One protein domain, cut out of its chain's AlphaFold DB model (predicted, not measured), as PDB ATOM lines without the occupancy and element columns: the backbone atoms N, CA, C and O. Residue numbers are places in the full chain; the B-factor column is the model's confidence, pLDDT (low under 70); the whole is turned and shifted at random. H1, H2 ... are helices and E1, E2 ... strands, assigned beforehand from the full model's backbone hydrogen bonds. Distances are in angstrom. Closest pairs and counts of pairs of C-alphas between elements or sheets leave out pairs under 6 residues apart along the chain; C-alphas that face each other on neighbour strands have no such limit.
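What this domain is: This is residues 39 to 132 of the 1136 residues of the protein "VWA domain-containing protein" of Candidatus Altiarchaeales archaeon (UniProt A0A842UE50). A hairpin of two strands, E1 and E2, lies near the middle, with helix H3 packed on it, mainly on E2, and the shorter helix H2 folded back beside H3. The long helix H1 and the long strand E3 run side by side roughly along the longest axis. The printed part has 94 residues, with three named helices and then three named strands in the order H1, H2, H3, E1, E2, E3; the sheet E1 - E2 is antiparallel, and the class is mixed, helices and strands. It is compact, with a radius of gyration of the C-alphas of 13.2 A, and elongated, spanning 39 by 24 by 22 A.

How they stand to each other: H1, residues 39 to 58, and H3, residues 74 to 88, touch at a steep tilt of 57 degrees, closest at the C-alphas of Ala 52 and Leu 88, 5.8 A; H1 does so with residues 48 to 56 alone, H3 with 84 to 88. H2, residues 61 to 70, forms a helical hairpin with H3, closest at the C-alphas of Val 65 and Ala 77, 4.6 A. E1, residues 94 to 99, and E2, residues 102 to 106, form a hairpin at 150 degrees, with N 97 and O 105 within hydrogen-bond range at 2.8 A. The closest C-alphas of H3 and E2 are those of Ser 78 and Ala 105, 4.8 A. E3, residues 119 to 127, pairs with no named strand; its C-alpha 122 is 5.4 A from C-alpha 50 of H1, their closest pair. E1 and E3 are near each other. Every O i to N i+4 pair is within hydrogen-bond range in H1 and H2, and 10 of 11 in H3.

Where its parts are: H1 begins at C-alpha 39, (140.062, -3.195, 42.972), and is 28.1 A long. H2 measures 14.1 A, H3 21.0 A, E1 17.3 A and E2 11.2 A. E3, 26.8 A, ends at C-alpha 127, (160.504, 10.779, 64.832).

The domain as a whole: The C-alphas of Ser 40 and Asn 132, the two farthest apart, are 41.2 A apart. The printed part has no cut. The link from E2 to E3, residues 107 to 118, is long. Mean pLDDT of the printed part is 87.1; residues 128 and 132 are under 70.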
ATOM      1  N   VAL A  39     140.030  -2.994  41.511       74.06
ATOM      2  CA  VAL A  39     140.062  -3.195  42.972       74.06
ATOM      3  C   VAL A  39     141.112  -4.230  43.395       74.06
ATOM      4  O   VAL A  39     141.782  -4.054  44.412       74.06
ATOM      5  N   SER A  40     141.284  -5.313  42.631       75.06
ATOM      6  CA  SER A  40     142.308  -6.327  42.921       75.06
ATOM      7  C   SER A  40     143.728  -5.840  42.621       75.06
ATOM      8  O   SER A  40     144.635  -6.144  43.397       75.06
ATOM      9  N   SER A  41     143.915  -5.040  41.566       76.62
ATOM     10  CA  SER A  41     145.206  -4.415  41.240       76.62
ATOM     11  C   SER A  41     145.587  -3.363  42.285       76.62
ATOM     12  O   SER A  41     146.717  -3.371  42.769       76.62
ATOM     13  N   TYR A  42     144.619  -2.557  42.746       87.00
ATOM     14  CA  TYR A  42     144.812  -1.610  43.850       87.00
ATOM     15  C   TYR A  42     145.225  -2.313  45.148       87.00
ATOM     16  O   TYR A  42     146.233  -1.951  45.745       87.00
ATOM     17  N   ARG A  43     144.494  -3.358  45.572       84.31
ATOM     18  CA  ARG A  43     144.828  -4.106  46.800       84.31
ATOM     19  C   ARG A  43     146.216  -4.734  46.728       84.31
ATOM     20  O   ARG A  43     146.956  -4.669  47.703       84.31
ATOM     21  N   ARG A  44     146.584  -5.310  45.578       85.56
ATOM     22  CA  ARG A  44     147.916  -5.894  45.371       85.56
ATOM     23  C   ARG A  44     149.011  -4.835  45.499       85.56
ATOM     24  O   ARG A  44     149.961  -5.056  46.242       85.56
ATOM     25  N   LEU A  45     148.867  -3.696  44.818       90.44
ATOM     26  CA  LEU A  45     149.807  -2.580  44.935       90.44
ATOM     27  C   LEU A  45     149.888  -2.048  46.369       90.44
ATOM     28  O   LEU A  45     150.980  -1.764  46.850       90.44
ATOM     29  N   HIS A  46     148.751  -1.955  47.062       90.12
ATOM     30  CA  HIS A  46     148.703  -1.419  48.418       90.12
ATOM     31  C   HIS A  46     149.438  -2.341  49.393       90.12
ATOM     32  O   HIS A  46     150.282  -1.869  50.150       90.12
ATOM     33  N   HIS A  47     149.227  -3.659  49.297       91.44
ATOM     34  CA  HIS A  47     149.995  -4.636  50.071       91.44
ATOM     35  C   HIS A  47     151.497  -4.549  49.789       91.44
ATOM     36  O   HIS A  47     152.275  -4.516  50.733       91.44
ATOM     37  N   ILE A  48     151.914  -4.409  48.523       91.75
ATOM     38  CA  ILE A  48     153.338  -4.223  48.187       91.75
ATOM     39  C   ILE A  48     153.882  -2.929  48.808       91.75
ATOM     40  O   ILE A  48     154.994  -2.929  49.329       91.75
ATOM     41  N   SER A  49     153.115  -1.833  48.781       92.19
ATOM     42  CA  SER A  49     153.536  -0.558  49.376       92.19
ATOM     43  C   SER A  49     153.675  -0.645  50.897       92.19
ATOM     44  O   SER A  49     154.642  -0.125  51.453       92.19
ATOM     45  N   GLU A  50     152.747  -1.317  51.576       91.88
ATOM     46  CA  GLU A  50     152.771  -1.512  53.026       91.88
ATOM     47  C   GLU A  50     153.902  -2.458  53.442       91.88
ATOM     48  O   GLU A  50     154.684  -2.109  54.325       91.88
ATOM     49  N   ASP A  51     154.053  -3.595  52.759       91.62
ATOM     50  CA  ASP A  51     155.098  -4.583  53.037       91.62
ATOM     51  C   ASP A  51     156.494  -4.006  52.776       91.62
ATOM     52  O   ASP A  51     157.404  -4.184  53.587       91.62
ATOM     53  N   ALA A  52     156.686  -3.279  51.670       91.88
ATOM     54  CA  ALA A  52     157.971  -2.659  51.361       91.88
ATOM     55  C   ALA A  52     158.352  -1.625  52.427       91.88
ATOM     56  O   ALA A  52     159.481  -1.642  52.923       91.88
ATOM     57  N   LEU A  53     157.415  -0.756  52.816       91.69
ATOM     58  CA  LEU A  53     157.671   0.276  53.816       91.69
ATOM     59  C   LEU A  53     157.870  -0.325  55.220       91.69
ATOM     60  O   LEU A  53     158.738   0.132  55.964       91.69
ATOM     61  N   ASP A  54     157.148  -1.395  55.560       90.12
ATOM     62  CA  ASP A  54     157.325  -2.151  56.806       90.12
ATOM     63  C   ASP A  54     158.684  -2.868  56.870       90.12
ATOM     64  O   ASP A  54     159.373  -2.801  57.889       90.12
ATOM     65  N   VAL A  55     159.132  -3.493  55.775       90.19
ATOM     66  CA  VAL A  55     160.457  -4.130  55.699       90.19
ATOM     67  C   VAL A  55     161.576  -3.101  55.841       90.19
ATOM     68  O   VAL A  55     162.537  -3.353  56.572       90.19
ATOM     69  N   LEU A  56     161.467  -1.950  55.171       89.75
ATOM     70  CA  LEU A  56     162.447  -0.869  55.301       89.75
ATOM     71  C   LEU A  56     162.508  -0.340  56.738       89.75
ATOM     72  O   LEU A  56     163.602  -0.132  57.262       89.75
ATOM     73  N   ASN A  57     161.352  -0.178  57.387       85.81
ATOM     74  CA  ASN A  57     161.268   0.271  58.773       85.81
ATOM     75  C   ASN A  57     161.892  -0.753  59.738       85.81
ATOM     76  O   ASN A  57     162.783  -0.423  60.515       85.81
ATOM     77  N   LYS A  58     161.500  -2.031  59.639       80.25
ATOM     78  CA  LYS A  58     162.002  -3.120  60.502       80.25
ATOM     79  C   LYS A  58     163.498  -3.380  60.352       80.25
ATOM     80  O   LYS A  58     164.117  -3.898  61.277       80.25
ATOM     81  N   LYS A  59     164.082  -3.055  59.195       79.00
ATOM     82  CA  LYS A  59     165.526  -3.177  58.946       79.00
ATOM     83  C   LYS A  59     166.327  -1.922  59.302       79.00
ATOM     84  O   LYS A  59     167.531  -1.930  59.077       79.00
ATOM     85  N   GLY A  60     165.688  -0.870  59.824       78.69
ATOM     86  CA  GLY A  60     166.344   0.407  60.128       78.69
ATOM     87  C   GLY A  60     166.778   1.197  58.889       78.69
ATOM     88  O   GLY A  60     167.497   2.179  59.006       78.69
ATOM     89  N   VAL A  61     166.341   0.795  57.691       87.25
ATOM     90  CA  VAL A  61     166.732   1.453  56.434       87.25
ATOM     91  C   VAL A  61     166.054   2.812  56.311       87.25
ATOM     92  O   VAL A  61     166.656   3.751  55.806       87.25
ATOM     93  N   LEU A  62     164.809   2.942  56.785       88.00
ATOM     94  CA  LEU A  62     164.153   4.249  56.809       88.00
ATOM     95  C   LEU A  62     164.859   5.233  57.747       88.00
ATOM     96  O   LEU A  62     164.937   6.409  57.417       88.00
ATOM     97  N   ASP A  63     165.409   4.747  58.864       83.12
ATOM     98  CA  ASP A  63     166.201   5.563  59.787       83.12
ATOM     99  C   ASP A  63     167.482   6.080  59.097       83.12
ATOM    100  O   ASP A  63     167.798   7.265  59.155       83.12
ATOM    101  N   GLU A  64     168.176   5.222  58.345       85.00
ATOM    102  CA  GLU A  64     169.371   5.591  57.571       85.00
ATOM    103  C   GLU A  64     169.061   6.599  56.447       85.00
ATOM    104  O   GLU A  64     169.768   7.592  56.270       85.00
ATOM    105  N   VAL A  65     167.960   6.390  55.717       88.56
ATOM    106  CA  VAL A  65     167.499   7.302  54.657       88.56
ATOM    107  C   VAL A  65     167.117   8.669  55.228       88.56
ATOM    108  O   VAL A  65     167.493   9.691  54.655       88.56
ATOM    109  N   CYS A  66     166.394   8.702  56.350       86.38
ATOM    110  CA  CYS A  66     165.998   9.949  56.998       86.38
ATOM    111  C   CYS A  66     167.179  10.682  57.649       86.38
ATOM    112  O   CYS A  66     167.171  11.909  57.635       86.38
ATOM    113  N   SER A  67     168.207   9.974  58.135       81.62
ATOM    114  CA  SER A  67     169.446  10.593  58.637       81.62
ATOM    115  C   SER A  67     170.175  11.355  57.534       81.62
ATOM    116  O   SER A  67     170.469  12.535  57.691       81.62
ATOM    117  N   HIS A  68     170.403  10.713  56.383       84.56
ATOM    118  CA  HIS A  68     171.062  11.367  55.251       84.56
ATOM    119  C   HIS A  68     170.225  12.509  54.667       84.56
ATOM    120  O   HIS A  68     170.778  13.530  54.271       84.56
ATOM    121  N   TRP A  69     168.896  12.363  54.638       88.06
ATOM    122  CA  TRP A  69     167.997  13.450  54.246       88.06
ATOM    123  C   TRP A  69     168.088  14.650  55.205       88.06
ATOM    124  O   TRP A  69     168.233  15.776  54.739       88.06
ATOM    125  N   ALA A  70     168.076  14.417  56.523       82.19
ATOM    126  CA  ALA A  70     168.202  15.468  57.539       82.19
ATOM    127  C   ALA A  70     169.546  16.218  57.447       82.19
ATOM    128  O   ALA A  70     169.583  17.437  57.584       82.19
ATOM    129  N   GLU A  71     170.627  15.502  57.124       79.88
ATOM    130  CA  GLU A  71     171.975  16.048  56.901       79.88
ATOM    131  C   GLU A  71     172.143  16.766  55.543       79.88
ATOM    132  O   GLU A  71     173.222  17.276  55.239       79.88
ATOM    133  N   GLY A  72     171.107  16.795  54.695       82.44
ATOM    134  CA  GLY A  72     171.162  17.381  53.351       82.44
ATOM    135  C   GLY A  72     171.881  16.518  52.300       82.44
ATOM    136  O   GLY A  72     172.035  16.939  51.149       82.44
ATOM    137  N   ASP A  73     172.287  15.288  52.635       87.19
ATOM    138  CA  ASP A  73     172.931  14.328  51.727       87.19
ATOM    139  C   ASP A  73     171.896  13.524  50.919       87.19
ATOM    140  O   ASP A  73     171.693  12.310  51.061       87.19
ATOM    141  N   MET A  74     171.240  14.229  49.998       88.19
ATOM    142  CA  MET A  74     170.234  13.649  49.101       88.19
ATOM    143  C   MET A  74     170.796  12.544  48.195       88.19
ATOM    144  O   MET A  74     170.047  11.683  47.724       88.19
ATOM    145  N   GLY A  75     172.109  12.539  47.945       89.25
ATOM    146  CA  GLY A  75     172.773  11.532  47.120       89.25
ATOM    147  C   GLY A  75     172.744  10.154  47.776       89.25
ATOM    148  O   GLY A  75     172.265   9.187  47.170       89.25
ATOM    149  N   ASN A  76     173.202  10.065  49.026       89.44
ATOM    150  CA  ASN A  76     173.197   8.807  49.772       89.44
ATOM    151  C   ASN A  76     171.784   8.366  50.153       89.44
ATOM    152  O   ASN A  76     171.449   7.194  49.948       89.44
ATOM    153  N   ALA A  77     170.918   9.300  50.566       90.31
ATOM    154  CA  ALA A  77     169.513   9.005  50.844       90.31
ATOM    155  C   ALA A  77     168.820   8.350  49.629       90.31
ATOM    156  O   ALA A  77     168.120   7.339  49.768       90.31
ATOM    157  N   SER A  78     169.077   8.856  48.413       93.69
ATOM    158  CA  SER A  78     168.536   8.279  47.175       93.69
ATOM    159  C   SER A  78     169.126   6.904  46.848       93.69
ATOM    160  O   SER A  78     168.387   5.985  46.481       93.69
ATOM    161  N   ASN A  79     170.447   6.737  46.979       93.06
ATOM    162  CA  ASN A  79     171.141   5.489  46.647       93.06
ATOM    163  C   ASN A  79     170.712   4.327  47.553       93.06
ATOM    164  O   ASN A  79     170.419   3.232  47.057       93.06
ATOM    165  N   ILE A  80     170.626   4.570  48.862       92.81
ATOM    166  CA  ILE A  80     170.176   3.575  49.844       92.81
ATOM    167  C   ILE A  80     168.719   3.214  49.557       92.81
ATOM    168  O   ILE A  80     168.405   2.042  49.353       92.81
ATOM    169  N   SER A  81     167.850   4.218  49.403       94.19
ATOM    170  CA  SER A  81     166.436   4.004  49.079       94.19
ATOM    171  C   SER A  81     166.248   3.112  47.848       94.19
ATOM    172  O   SER A  81     165.537   2.109  47.920       94.19
ATOM    173  N   LYS A  82     166.930   3.413  46.733       93.12
ATOM    174  CA  LYS A  82     166.852   2.616  45.493       93.12
ATOM    175  C   LYS A  82     167.361   1.189  45.690       93.12
ATOM    176  O   LYS A  82     166.699   0.246  45.264       93.12
ATOM    177  N   THR A  83     168.480   1.016  46.395       93.62
ATOM    178  CA  THR A  83     169.110  -0.297  46.635       93.62
ATOM    179  C   THR A  83     168.162  -1.301  47.294       93.62
ATOM    180  O   THR A  83     168.221  -2.499  46.996       93.62
ATOM    181  N   TYR A  84     167.299  -0.834  48.198       92.88
ATOM    182  CA  TYR A  84     166.329  -1.687  48.879       92.88
ATOM    183  C   TYR A  84     164.979  -1.732  48.161       92.88
ATOM    184  O   TYR A  84     164.449  -2.825  47.957       92.88
ATOM    185  N   LEU A  85     164.437  -0.588  47.730       94.19
ATOM    186  CA  LEU A  85     163.134  -0.526  47.059       94.19
ATOM    187  C   LEU A  85     163.116  -1.343  45.766       94.19
ATOM    188  O   LEU A  85     162.130  -2.021  45.488       94.19
ATOM    189  N   GLU A  86     164.215  -1.377  45.013       92.00
ATOM    190  CA  GLU A  86     164.275  -2.143  43.765       92.00
ATOM    191  C   GLU A  86     164.269  -3.661  43.971       92.00
ATOM    192  O   GLU A  86     163.854  -4.383  43.066       92.00
ATOM    193  N   LYS A  87     164.668  -4.137  45.159       91.75
ATOM    194  CA  LYS A  87     164.599  -5.557  45.552       91.75
ATOM    195  C   LYS A  87     163.226  -5.952  46.091       91.75
ATOM    196  O   LYS A  87     162.881  -7.129  46.054       91.75
ATOM    197  N   LEU A  88     162.488  -4.991  46.649       91.62
ATOM    198  CA  LEU A  88     161.202  -5.217  47.313       91.62
ATOM    199  C   LEU A  88     160.010  -4.988  46.374       91.62
ATOM    200  O   LEU A  88     158.972  -5.622  46.542       91.62
ATOM    201  N   ILE A  89     160.158  -4.110  45.379       93.06
ATOM    202  CA  ILE A  89     159.090  -3.731  44.449       93.06
ATOM    203  C   ILE A  89     159.331  -4.394  43.083       93.06
ATOM    204  O   ILE A  89     160.396  -4.165  42.495       93.06
ATOM    205  N   PRO A  90     158.346  -5.135  42.531       90.19
ATOM    206  CA  PRO A  90     158.439  -5.753  41.205       90.19
ATOM    207  C   PRO A  90     158.849  -4.772  40.094       90.19
ATOM    208  O   PRO A  90     158.481  -3.600  40.121       90.19
ATOM    209  N   GLU A  91     159.589  -5.249  39.089       87.56
ATOM    210  CA  GLU A  91     160.134  -4.397  38.014       87.56
ATOM    211  C   GLU A  91     159.057  -3.697  37.169       87.56
ATOM    212  O   GLU A  91     159.288  -2.610  36.642       87.56
ATOM    213  N   ASN A  92     157.866  -4.289  37.075       86.81
ATOM    214  CA  ASN A  92     156.716  -3.749  36.353       86.81
ATOM    215  C   ASN A  92     155.869  -2.756  37.175       86.81
ATOM    216  O   ASN A  92     154.771  -2.417  36.748       86.81
ATOM    217  N   VAL A  93     156.349  -2.314  38.341       90.62
ATOM    218  CA  VAL A  93     155.691  -1.326  39.211       90.62
ATOM    219  C   VAL A  93     156.621  -0.124  39.377       90.62
ATOM    220  O   VAL A  93     157.786  -0.271  39.768       90.62
ATOM    221  N   GLY A  94     156.121   1.072  39.067       92.25
ATOM    222  CA  GLY A  94     156.833   2.323  39.318       92.25
ATOM    223  C   GLY A  94     156.690   2.774  40.774       92.25
ATOM    224  O   GLY A  94     155.734   2.398  41.453       92.25
ATOM    225  N   TYR A  95     157.670   3.534  41.272       94.81
ATOM    226  CA  TYR A  95     157.677   4.004  42.657       94.81
ATOM    227  C   TYR A  95     158.336   5.374  42.836       94.81
ATOM    228  O   TYR A  95     159.284   5.728  42.123       94.81
ATOM    229  N   ARG A  96     157.897   6.095  43.874       95.06
ATOM    230  CA  ARG A  96     158.651   7.198  44.486       95.06
ATOM    231  C   ARG A  96     158.541   7.168  46.008       95.06
ATOM    232  O   ARG A  96     157.462   6.952  46.555       95.06
ATOM    233  N   LEU A  97     159.667   7.401  46.674       95.38
ATOM    234  CA  LEU A  97     159.769   7.593  48.114       95.38
ATOM    235  C   LEU A  97     159.879   9.088  48.410       95.38
ATOM    236  O   LEU A  97     160.725   9.779  47.836       95.38
ATOM    237  N   ILE A  98     159.022   9.562  49.306       95.25
ATOM    238  CA  ILE A  98     158.914  10.956  49.724       95.25
ATOM    239  C   ILE A  98     159.196  11.022  51.227       95.25
ATOM    240  O   ILE A  98     158.588  10.264  51.979       95.25
ATOM    241  N   VAL A  99     160.076  11.921  51.665       92.62
ATOM    242  CA  VAL A  99     160.377  12.191  53.083       92.62
ATOM    243  C   VAL A  99     160.171  13.680  53.329       92.62
ATOM    244  O   VAL A  99     160.674  14.495  52.564       92.62
ATOM    245  N   GLY A 100     159.370  14.050  54.332       87.12
ATOM    246  CA  GLY A 100     159.153  15.463  54.686       87.12
ATOM    247  C   GLY A 100     158.525  16.313  53.571       87.12
ATOM    248  O   GLY A 100     158.636  17.531  53.590       87.12
ATOM    249  N   GLY A 101     157.880  15.675  52.587       88.25
ATOM    250  CA  GLY A 101     157.338  16.330  51.389       88.25
ATOM    251  C   GLY A 101     158.281  16.342  50.179       88.25
ATOM    252  O   GLY A 101     157.826  16.618  49.068       88.25
ATOM    253  N   GLU A 102     159.549  15.956  50.339       91.25
ATOM    254  CA  GLU A 102     160.549  15.935  49.267       91.25
ATOM    255  C   GLU A 102     160.729  14.538  48.660       91.25
ATOM    256  O   GLU A 102     160.757  13.529  49.362       91.25
ATOM    257  N   VAL A 103     160.875  14.454  47.333       93.75
ATOM    258  CA  VAL A 103     161.125  13.178  46.640       93.75
ATOM    259  C   VAL A 103     162.587  12.766  46.834       93.75
ATOM    260  O   VAL A 103     163.473  13.258  46.138       93.75
ATOM    261  N   VAL A 104     162.828  11.810  47.731       92.81
ATOM    262  CA  VAL A 104     164.170  11.285  48.045       92.81
ATOM    263  C   VAL A 104     164.631  10.250  47.016       92.81
ATOM    264  O   VAL A 104     165.800  10.206  46.622       92.81
ATOM    265  N   ALA A 105     163.719   9.413  46.514       93.38
ATOM    266  CA  ALA A 105     164.059   8.402  45.516       93.38
ATOM    267  C   ALA A 105     162.913   8.111  44.552       93.38
ATOM    268  O   ALA A 105     161.759   8.021  44.943       93.38
ATOM    269  N   GLN A 106     163.253   7.909  43.282       92.44
ATOM    270  CA  GLN A 106     162.354   7.408  42.244       92.44
ATOM    271  C   GLN A 106     163.179   6.715  41.159       92.44
ATOM    272  O   GLN A 106     164.318   7.125  40.898       92.44
ATOM    273  N   ASN A 107     162.610   5.705  40.500       87.56
ATOM    274  CA  ASN A 107     163.224   5.083  39.330       87.56
ATOM    275  C   ASN A 107     162.389   5.358  38.070       87.56
ATOM    276  O   ASN A 107     161.324   4.780  37.869       87.56
ATOM    277  N   ARG A 108     162.908   6.241  37.208       82.50
ATOM    278  CA  ARG A 108     162.235   6.705  35.984       82.50
ATOM    279  C   ARG A 108     162.331   5.735  34.799       82.50
ATOM    280  O   ARG A 108     161.746   6.026  33.763       82.50
ATOM    281  N   THR A 109     163.077   4.630  34.910       82.62
ATOM    282  CA  THR A 109     163.149   3.605  33.849       82.62
ATOM    283  C   THR A 109     162.072   2.528  33.982       82.62
ATOM    284  O   THR A 109     161.879   1.747  33.053       82.62
ATOM    285  N   ARG A 110     161.365   2.492  35.121       86.44
ATOM    286  CA  ARG A 110     160.173   1.660  35.331       86.44
ATOM    287  C   ARG A 110     158.940   2.304  34.675       86.44
ATOM    288  O   ARG A 110     159.056   3.317  33.989       86.44
ATOM    289  N   VAL A 111     157.762   1.705  34.872       83.94
ATOM    290  CA  VAL A 111     156.479   2.226  34.361       83.94
ATOM    291  C   VAL A 111     156.335   3.713  34.696       83.94
ATOM    292  O   VAL A 111     156.596   4.126  35.824       83.94
ATOM    293  N   VAL A 112     155.934   4.528  33.718       83.56
ATOM    294  CA  VAL A 112     155.798   5.982  33.886       83.56
ATOM    295  C   VAL A 112     154.472   6.289  34.586       83.56
ATOM    296  O   VAL A 112     153.427   5.829  34.130       83.56
ATOM    297  N   GLU A 113     154.499   7.090  35.658       84.69
ATOM    298  CA  GLU A 113     153.331   7.422  36.509       84.69
ATOM    299  C   GLU A 113     152.139   7.941  35.686       84.69
ATOM    300  O   GLU A 113     151.011   7.503  35.872       84.69
ATOM    301  N   GLN A 114     152.393   8.763  34.663       82.94
ATOM    302  CA  GLN A 114     151.358   9.302  33.763       82.94
ATOM    303  C   GLN A 114     150.617   8.243  32.929       82.94
ATOM    304  O   GLN A 114     149.535   8.513  32.415       82.94
ATOM    305  N   SER A 115     151.214   7.064  32.749       81.50
ATOM    306  CA  SER A 115     150.612   5.942  32.023       81.50
ATOM    307  C   SER A 115     149.965   4.908  32.947       81.50
ATOM    308  O   SER A 115     149.390   3.937  32.455       81.50
ATOM    309  N   ALA A 116     150.044   5.106  34.266       82.69
ATOM    310  CA  ALA A 116     149.514   4.175  35.246       82.69
ATOM    311  C   ALA A 116     147.984   4.188  35.266       82.69
ATOM    312  O   ALA A 116     147.344   5.231  35.140       82.69
ATOM    313  N   HIS A 117     147.389   3.009  35.425       82.12
ATOM    314  CA  HIS A 117     145.933   2.851  35.516       82.12
ATOM    315  C   HIS A 117     145.496   2.578  36.963       82.12
ATOM    316  O   HIS A 117     144.302   2.502  37.258       82.12
ATOM    317  N   THR A 118     146.447   2.392  37.883       86.12
ATOM    318  CA  THR A 118     146.209   2.243  39.321       86.12
ATOM    319  C   THR A 118     147.396   2.796  40.111       86.12
ATOM    320  O   THR A 118     148.542   2.455  39.828       86.12
ATOM    321  N   GLU A 119     147.111   3.608  41.129       91.25
ATOM    322  CA  GLU A 119     148.087   4.187  42.059       91.25
ATOM    323  C   GLU A 119     147.618   3.956  43.502       91.25
ATOM    324  O   GLU A 119     146.418   3.931  43.795       91.25
ATOM    325  N   THR A 120     148.563   3.771  44.415       91.88
ATOM    326  CA  THR A 120     148.314   3.738  45.858       91.88
ATOM    327  C   THR A 120     149.558   4.201  46.609       91.88
ATOM    328  O   THR A 120     150.634   4.363  46.031       91.88
ATOM    329  N   HIS A 121     149.429   4.404  47.913       92.94
ATOM    330  CA  HIS A 121     150.561   4.727  48.758       92.94
ATOM    331  C   HIS A 121     150.424   4.121  50.150       92.94
ATOM    332  O   HIS A 121     149.319   3.885  50.642       92.94
ATOM    333  N   SER A 122     151.570   3.973  50.799       93.44
ATOM    334  CA  SER A 122     151.711   3.721  52.227       93.44
ATOM    335  C   SER A 122     152.470   4.881  52.866       93.44
ATOM    336  O   SER A 122     153.236   5.590  52.203       93.44
ATOM    337  N   GLN A 123     152.235   5.116  54.154       93.69
ATOM    338  CA  GLN A 123     152.938   6.154  54.903       93.69
ATOM    339  C   GLN A 123     153.364   5.632  56.277       93.69
ATOM    340  O   GLN A 123     152.670   4.824  56.900       93.69
ATOM    341  N   ARG A 124     154.523   6.094  56.746       88.81
ATOM    342  CA  ARG A 124     155.005   5.942  58.122       88.81
ATOM    343  C   ARG A 124     155.385   7.311  58.665       88.81
ATOM    344  O   ARG A 124     155.825   8.178  57.914       88.81
ATOM    345  N   LEU A 125     155.202   7.488  59.966       85.19
ATOM    346  CA  LEU A 125     155.760   8.618  60.697       85.19
ATOM    347  C   LEU A 125     157.043   8.142  61.365       85.19
ATOM    348  O   LEU A 125     157.038   7.115  62.049       85.19
ATOM    349  N   LEU A 126     158.128   8.873  61.146       80.06
ATOM    350  CA  LEU A 126     159.390   8.679  61.847       80.06
ATOM    351  C   LEU A 126     159.666   9.917  62.680       80.06
ATOM    352  O   LEU A 126     159.349  11.025  62.276       80.06
ATOM    353  N   VAL A 127     160.234   9.721  63.856       71.69
ATOM    354  CA  VAL A 127     160.504  10.779  64.832       71.69
ATOM    355  C   VAL A 127     162.013  10.892  65.020       71.69
ATOM    356  O   VAL A 127     162.699   9.867  65.026       71.69
ATOM    357  N   GLY A 128     162.522  12.119  65.167       68.12
ATOM    358  CA  GLY A 128     163.956  12.384  65.343       68.12
ATOM    359  C   GLY A 128     164.710  12.879  64.102       68.12
ATOM    360  O   GLY A 128     165.935  12.872  64.125       68.12
ATOM    361  N   TYR A 129     164.015  13.327  63.049       74.00
ATOM    362  CA  TYR A 129     164.640  13.876  61.839       74.00
ATOM    363  C   TYR A 129     163.983  15.206  61.440       74.00
ATOM    364  O   TYR A 129     162.763  15.261  61.282       74.00
ATOM    365  N   GLY A 130     164.790  16.251  61.253       73.00
ATOM    366  CA  GLY A 130     164.391  17.567  60.743       73.00
ATOM    367  C   GLY A 130     165.357  18.023  59.649       73.00
ATOM    368  O   GLY A 130     166.527  17.647  59.665       73.00
ATOM    369  N   LEU A 131     164.871  18.778  58.664       71.06
ATOM    370  CA  LEU A 131     165.706  19.245  57.557       71.06
ATOM    371  C   LEU A 131     166.748  20.252  58.082       71.06
ATOM    372  O   LEU A 131     166.358  21.292  58.601       71.06
ATOM    373  N   ASN A 132     168.043  19.961  57.904       67.25
ATOM    374  CA  ASN A 132     169.194  20.712  58.439       67.25
ATOM    375  C   ASN A 132     169.364  20.682  59.971       67.25
ATOM    376  O   ASN A 132     170.169  21.447  60.499       67.25
TER     377      ASN A 132